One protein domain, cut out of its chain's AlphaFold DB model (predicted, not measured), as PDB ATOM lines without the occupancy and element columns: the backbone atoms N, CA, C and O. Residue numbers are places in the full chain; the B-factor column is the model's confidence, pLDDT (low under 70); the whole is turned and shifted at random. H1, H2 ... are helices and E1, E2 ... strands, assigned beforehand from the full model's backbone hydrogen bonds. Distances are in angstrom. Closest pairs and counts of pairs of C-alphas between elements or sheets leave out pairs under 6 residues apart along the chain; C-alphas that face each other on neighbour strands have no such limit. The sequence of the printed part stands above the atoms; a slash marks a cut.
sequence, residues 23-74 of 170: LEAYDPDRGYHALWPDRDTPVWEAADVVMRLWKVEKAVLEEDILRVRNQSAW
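This is residues 23 to 74 of the 170 residues of the protein "Hypothetical protein" of Polarella glacialis (UniProt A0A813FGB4). A small sheet of three antiparallel strands has two helices over one face and no named helix over the other: H2 covers the edge strand E1 and H1 lies over E2, which makes two layers. The strands form a meander, each the antiparallel neighbour of the one before, in the order E1 E2 E3. The printed part has 52 residues, with three named strands and two named helices in the order E1, E2, E3, H1, H2 along the chain; helices hold 20 and strands 13 of the 33 residues in named elements, a mixed class of helices and strands. The whole is compact, with a radius of gyration of the C-alphas of 10.3 A and spans of 30 by 23 by 17 A.

E1, residues 23 to 27, and E2, residues 31 to 35, form a hairpin, with N 24 and O 33 at 2.9 A, within hydrogen-bond range. E2 and E3, residues 43 to 45, form another, with N 34 and O 43 at 2.8 A. H1, residues 47 to 55, is on the sheet at a height of 10.7 A, over E2 and only just not over E1, on which 2 of its C-alphas fall. On the local plane it runs slantwise to E2 at 31 degrees, only just. Its closest C-alphas to E2 are those of Ala 47 and Gly 31, 4.8 A apart. H2, residues 62 to 72, is on the same face at a height of 7.5 A, over E1; the closest C-alphas, of Val 68 and Ala 25, are 5.5 A apart. H1 and H2 are close but not clearly touching, at a shallow tilt of 29 degrees, opposite ways; their closest C-alphas, of Trp 54 and Glu 62, are 7.2 A apart. In both helices every O i to N i+4 pair is within hydrogen-bond range.

E1 begins at C-alpha 23, (90.003, 25.543, -6.717), and is 11.5 A long; E2 is 12.9 A and E3 6.1 A. H1 is 12.0 A long. H2, 15.6 A, ends at C-alpha 72, (100.513, 21.678, -11.002).

The farthest C-alphas, of Asp 38 and Trp 74, are 30.3 A apart. The printed part has no cut and no long link. Residues 72 to 74 have pLDDT under 70.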
ATOM      1  N   LEU A  23      89.084  26.663  -6.521       92.50
ATOM      2  CA  LEU A  23      90.003  25.543  -6.717       92.50
ATOM      3  C   LEU A  23      91.372  25.875  -6.116       92.50
ATOM      4  O   LEU A  23      91.923  26.952  -6.378       92.50
ATOM      5  N   GLU A  24      91.924  24.951  -5.331       90.94
ATOM      6  CA  GLU A  24      93.220  25.124  -4.657       90.94
ATOM      7  C   GLU A  24      94.347  24.296  -5.276       90.94
ATOM      8  O   GLU A  24      95.462  24.787  -5.410       90.94
ATOM      9  N   ALA A  25      94.071  23.048  -5.652       90.31
ATOM     10  CA  ALA A  25      95.074  22.112  -6.151       90.31
ATOM     11  C   ALA A  25      94.482  21.201  -7.233       90.31
ATOM     12  O   ALA A  25      93.268  20.999  -7.288       90.31
ATOM     13  N   TYR A  26      95.341  20.673  -8.102       90.31
ATOM     14  CA  TYR A  26      94.979  19.690  -9.118       90.31
ATOM     15  C   TYR A  26      95.953  18.525  -9.059       90.31
ATOM     16  O   TYR A  26      97.172  18.718  -9.103       90.31
ATOM     17  N   ASP A  27      95.378  17.337  -8.985       86.19
ATOM     18  CA  ASP A  27      96.050  16.052  -8.955       86.19
ATOM     19  C   ASP A  27      95.427  15.185 -10.068       86.19
ATOM     20  O   ASP A  27      94.200  15.071 -10.136       86.19
ATOM     21  N   PRO A  28      96.224  14.599 -10.975       83.81
ATOM     22  CA  PRO A  28      95.699  13.814 -12.091       83.81
ATOM     23  C   PRO A  28      94.944  12.547 -11.655       83.81
ATOM     24  O   PRO A  28      94.057  12.107 -12.385       83.81
ATOM     25  N   ASP A  29      95.250  11.986 -10.483       85.50
ATOM     26  CA  ASP A  29      94.608  10.775  -9.962       85.50
ATOM     27  C   ASP A  29      93.356  11.098  -9.132       85.50
ATOM     28  O   ASP A  29      92.427  10.291  -9.058       85.50
ATOM     29  N   ARG A  30      93.321  12.274  -8.488       85.00
ATOM     30  CA  ARG A  30      92.243  12.664  -7.555       85.00
ATOM     31  C   ARG A  30      91.293  13.734  -8.090       85.00
ATOM     32  O   ARG A  30      90.194  13.873  -7.559       85.00
ATOM     33  N   GLY A  31      91.694  14.482  -9.114       91.31
ATOM     34  CA  GLY A  31      90.944  15.601  -9.677       91.31
ATOM     35  C   GLY A  31      91.341  16.951  -9.074       91.31
ATOM     36  O   GLY A  31      92.519  17.271  -8.932       91.31
ATOM     37  N   TYR A  32      90.357  17.783  -8.753       92.62
ATOM     38  CA  TYR A  32      90.572  19.134  -8.242       92.62
ATOM     39  C   TYR A  32      90.205  19.229  -6.767       92.62
ATOM     40  O   TYR A  32      89.178  18.724  -6.324       92.62
ATOM     41  N   HIS A  33      91.012  19.954  -6.009       93.56
ATOM     42  CA  HIS A  33      90.723  20.296  -4.628       93.56
ATOM     43  C   HIS A  33      89.800  21.517  -4.599       93.56
ATOM     44  O   HIS A  33      90.246  22.649  -4.812       93.56
ATOM     45  N   ALA A  34      88.507  21.269  -4.406       92.69
ATOM     46  CA  ALA A  34      87.456  22.270  -4.451       92.69
ATOM     47  C   ALA A  34      87.073  22.733  -3.039       92.69
ATOM     48  O   ALA A  34      86.676  21.943  -2.178       92.69
ATOM     49  N   LEU A  35      87.148  24.042  -2.819       92.44
ATOM     50  CA  LEU A  35      86.658  24.726  -1.635       92.44
ATOM     51  C   LEU A  35      85.246  25.249  -1.912       92.44
ATOM     52  O   LEU A  35      85.038  26.205  -2.667       92.44
ATOM     53  N   TRP A  36      84.273  24.590  -1.295       88.81
ATOM     54  CA  TRP A  36      82.865  24.935  -1.416       88.81
ATOM     55  C   TRP A  36      82.494  26.049  -0.430       88.81
ATOM     56  O   TRP A  36      82.931  26.013   0.713       88.81
ATOM     57  N   PRO A  37      81.626  27.002  -0.805       84.88
ATOM     58  CA  PRO A  37      81.212  28.081   0.096       84.88
ATOM     59  C   PRO A  37      80.370  27.587   1.285       84.88
ATOM     60  O   PRO A  37      80.324  28.250   2.312       84.88
ATOM     61  N   ASP A  38      79.705  26.436   1.144       86.00
ATOM     62  CA  ASP A  38      78.885  25.818   2.194       86.00
ATOM     63  C   ASP A  38      79.675  24.799   3.049       86.00
ATOM     64  O   ASP A  38      79.084  24.130   3.899       86.00
ATOM     65  N   ARG A  39      80.987  24.620   2.813       83.25
ATOM     66  CA  ARG A  39      81.831  23.676   3.564       83.25
ATOM     67  C   ARG A  39      83.103  24.356   4.056       83.25
ATOM     68  O   ARG A  39      83.821  24.969   3.281       83.25
ATOM     69  N   ASP A  40      83.440  24.138   5.323       82.81
ATOM     70  CA  ASP A  40      84.697  24.634   5.904       82.81
ATOM     71  C   ASP A  40      85.932  23.828   5.476       82.81
ATOM     72  O   ASP A  40      87.063  24.250   5.705       82.81
ATOM     73  N   THR A  41      85.736  22.651   4.872       86.69
ATOM     74  CA  THR A  41      86.832  21.783   4.430       86.69
ATOM     75  C   THR A  41      86.828  21.640   2.912       86.69
ATOM     76  O   THR A  41      85.779  21.341   2.328       86.69
ATOM     77  N   PRO A  42      87.984  21.849   2.257       90.81
ATOM     78  CA  PRO A  42      88.119  21.561   0.841       90.81
ATOM     79  C   PRO A  42      88.055  20.047   0.608       90.81
ATOM     80  O   PRO A  42      88.490  19.244   1.440       90.81
ATOM     81  N   VAL A  43      87.457  19.656  -0.513       94.38
ATOM     82  CA  VAL A  43      87.225  18.255  -0.879       94.38
ATOM     83  C   VAL A  43      87.803  18.003  -2.264       94.38
ATOM     84  O   VAL A  43      87.742  18.863  -3.138       94.38
ATOM     85  N   TRP A  44      88.381  16.820  -2.459       93.38
ATOM     86  CA  TRP A  44      88.788  16.361  -3.781       93.38
ATOM     87  C   TRP A  44      87.550  15.990  -4.594       93.38
ATOM     88  O   TRP A  44      86.837  15.049  -4.251       93.38
ATOM     89  N   GLU A  45      87.304  16.752  -5.648       93.12
ATOM     90  CA  GLU A  45      86.227  16.545  -6.605       93.12
ATOM     91  C   GLU A  45      86.819  16.070  -7.929       93.12
ATOM     92  O   GLU A  45      87.851  16.563  -8.394       93.12
ATOM     93  N   ALA A  46      86.142  15.123  -8.566       90.88
ATOM     94  CA  ALA A  46      86.589  14.599  -9.843       90.88
ATOM     95  C   ALA A  46      86.538  15.684 -10.941       90.88
ATOM     96  O   ALA A  46      85.764  16.649 -10.879       90.88
ATOM     97  N   ALA A  47      87.408  15.560 -11.948       88.31
ATOM     98  CA  ALA A  47      87.565  16.579 -12.986       88.31
ATOM     99  C   ALA A  47      86.262  16.846 -13.753       88.31
ATOM    100  O   ALA A  47      85.936  17.994 -14.040       88.31
ATOM    101  N   ASP A  48      85.483  15.809 -14.029       86.88
ATOM    102  CA  ASP A  48      84.154  15.877 -14.636       86.88
ATOM    103  C   ASP A  48      83.157  16.701 -13.802       86.88
ATOM    104  O   ASP A  48      82.421  17.520 -14.362       86.88
ATOM    105  N   VAL A  49      83.183  16.567 -12.471       88.00
ATOM    106  CA  VAL A  49      82.342  17.360 -11.557       88.00
ATOM    107  C   VAL A  49      82.704  18.840 -11.654       88.00
ATOM    108  O   VAL A  49      81.830  19.679 -11.888       88.00
ATOM    109  N   VAL A  50      83.991  19.176 -11.558       87.56
ATOM    110  CA  VAL A  50      84.458  20.569 -11.662       87.56
ATOM    111  C   VAL A  50      84.169  21.167 -13.037       87.56
ATOM    112  O   VAL A  50      83.725  22.313 -13.139       87.56
ATOM    113  N   MET A  51      84.325  20.383 -14.103       86.00
ATOM    114  CA  MET A  51      84.010  20.830 -15.460       86.00
ATOM    115  C   MET A  51      82.511  21.081 -15.645       86.00
ATOM    116  O   MET A  51      82.136  22.040 -16.325       86.00
ATOM    117  N   ARG A  52      81.639  20.293 -15.005       86.12
ATOM    118  CA  ARG A  52      80.193  20.556 -14.978       86.12
ATOM    119  C   ARG A  52      79.873  21.849 -14.226       86.12
ATOM    120  O   ARG A  52      79.109  22.665 -14.745       86.12
ATOM    121  N   LEU A  53      80.488  22.071 -13.064       86.75
ATOM    122  CA  LEU A  53      80.315  23.304 -12.283       86.75
ATOM    123  C   LEU A  53      80.767  24.547 -13.063       86.75
ATOM    124  O   LEU A  53      80.129  25.598 -12.983       86.75
ATOM    125  N   TRP A  54      81.828  24.432 -13.863       85.38
ATOM    126  CA  TRP A  54      82.313  25.510 -14.726       85.38
ATOM    127  C   TRP A  54      81.438  25.741 -15.969       85.38
ATOM    128  O   TRP A  54      81.097  26.882 -16.303       85.38
ATOM    129  N   LYS A  55      81.052  24.676 -16.680       82.62
ATOM    130  CA  LYS A  55      80.305  24.797 -17.942       82.62
ATOM    131  C   LYS A  55      78.832  25.128 -17.718       82.62
ATOM    132  O   LYS A  55      78.325  26.032 -18.381       82.62
ATOM    133  N   VAL A  56      78.177  24.423 -16.798       82.69
ATOM    134  CA  VAL A  56      76.720  24.474 -16.598       82.69
ATOM    135  C   VAL A  56      76.354  25.500 -15.538       82.69
ATOM    136  O   VAL A  56      75.557  26.398 -15.791       82.69
ATOM    137  N   GLU A  57      76.954  25.388 -14.355       81.56
ATOM    138  CA  GLU A  57      76.534  26.183 -13.195       81.56
ATOM    139  C   GLU A  57      77.245  27.536 -13.110       81.56
ATOM    140  O   GLU A  57      76.803  28.420 -12.374       81.56
ATOM    141  N   LYS A  58      78.335  27.713 -13.875       83.38
ATOM    142  CA  LYS A  58      79.225  28.886 -13.813       83.38
ATOM    143  C   LYS A  58      79.643  29.198 -12.368       83.38
ATOM    144  O   LYS A  58      79.801  30.358 -11.993       83.38
ATOM    145  N   ALA A  59      79.779  28.143 -11.562       85.00
ATOM    146  CA  ALA A  59      80.123  28.203 -10.146       85.00
ATOM    147  C   ALA A  59      81.640  28.225  -9.927       85.00
ATOM    148  O   ALA A  59      82.104  28.705  -8.900       85.00
ATOM    149  N   VAL A  60      82.410  27.743 -10.904       86.38
ATOM    150  CA  VAL A  60      83.877  27.782 -10.926       86.38
ATOM    151  C   VAL A  60      84.319  28.811 -11.963       86.38
ATOM    152  O   VAL A  60      83.722  28.895 -13.038       86.38
ATOM    153  N   LEU A  61      85.350  29.597 -11.654       84.81
ATOM    154  CA  LEU A  61      85.933  30.559 -12.589       84.81
ATOM    155  C   LEU A  61      86.958  29.871 -13.493       84.81
ATOM    156  O   LEU A  61      87.730  29.026 -13.046       84.81
ATOM    157  N   GLU A  62      86.998  30.271 -14.760       84.50
ATOM    158  CA  GLU A  62      88.006  29.779 -15.708       84.50
ATOM    159  C   GLU A  62      89.431  30.099 -15.236       84.50
ATOM    160  O   GLU A  62      90.321  29.255 -15.311       84.50
ATOM    161  N   GLU A  63      89.623  31.283 -14.652       84.69
ATOM    162  CA  GLU A  63      90.893  31.710 -14.061       84.69
ATOM    163  C   GLU A  63      91.371  30.772 -12.945       84.69
ATOM    164  O   GLU A  63      92.564  30.492 -12.849       84.69
ATOM    165  N   ASP A  64      90.452  30.239 -12.134       85.62
ATOM    166  CA  ASP A  64      90.777  29.293 -11.063       85.62
ATOM    167  C   ASP A  64      91.261  27.954 -11.639       85.62
ATOM    168  O   ASP A  64      92.252  27.400 -11.160       85.62
ATOM    169  N   ILE A  65      90.621  27.465 -12.706       85.50
ATOM    170  CA  ILE A  65      91.036  26.239 -13.406       85.50
ATOM    171  C   ILE A  65      92.437  26.420 -13.997       85.50
ATOM    172  O   ILE A  65      93.316  25.575 -13.797       85.50
ATOM    173  N   LEU A  66      92.665  27.533 -14.698       85.69
ATOM    174  CA  LEU A  66      93.951  27.830 -15.324       85.69
ATOM    175  C   LEU A  66      95.059  28.021 -14.285       85.69
ATOM    176  O   LEU A  66      96.149  27.470 -14.451       85.69
ATOM    177  N   ARG A  67      94.784  28.741 -13.189       87.31
ATOM    178  CA  ARG A  67      95.740  28.959 -12.093       87.31
ATOM    179  C   ARG A  67      96.210  27.636 -11.506       87.31
ATOM    180  O   ARG A  67      97.413  27.404 -11.415       87.31
ATOM    181  N   VAL A  68      95.269  26.783 -11.112       86.81
ATOM    182  CA  VAL A  68      95.579  25.527 -10.425       86.81
ATOM    183  C   VAL A  68      96.311  24.556 -11.353       86.81
ATOM    184  O   VAL A  68      97.281  23.914 -10.947       86.81
ATOM    185  N   ARG A  69      95.914  24.491 -12.628       78.62
ATOM    186  CA  ARG A  69      96.596  23.653 -13.620       78.62
ATOM    187  C   ARG A  69      98.014  24.142 -13.907       78.62
ATOM    188  O   ARG A  69      98.924  23.324 -14.003       78.62
ATOM    189  N   ASN A  70      98.219  25.459 -13.994       80.94
ATOM    190  CA  ASN A  70      99.551  26.033 -14.165       80.94
ATOM    191  C   ASN A  70     100.430  25.787 -12.928       80.94
ATOM    192  O   ASN A  70     101.594  25.451 -13.073       80.94
ATOM    193  N   GLN A  71      99.882  25.858 -11.712       76.69
ATOM    194  CA  GLN A  71     100.629  25.508 -10.495       76.69
ATOM    195  C   GLN A  71     101.061  24.032 -10.472       76.69
ATOM    196  O   GLN A  71     102.187  23.736 -10.081       76.69
ATOM    197  N   SER A  72     100.205  23.116 -10.931       63.72
ATOM    198  CA  SER A  72     100.513  21.678 -11.002       63.72
ATOM    199  C   SER A  72     101.526  21.337 -12.113       63.72
ATOM    200  O   SER A  72     102.336  20.425 -11.963       63.72
ATOM    201  N   ALA A  73     101.571  22.125 -13.196       59.28
ATOM    202  CA  ALA A  73     102.556  21.977 -14.273       59.28
ATOM    203  C   ALA A  73     104.003  22.340 -13.863       59.28
ATOM    204  O   ALA A  73     104.941  22.033 -14.595       59.28
ATOM    205  N   TRP A  74     104.202  22.955 -12.691       48.06
ATOM    206  CA  TRP A  74     105.514  23.326 -12.145       48.06
ATOM    207  C   TRP A  74     106.045  22.326 -11.107       48.06
ATOM    208  O   TRP A  74     106.624  22.719 -10.094       48.06
TER     209      TRP A  74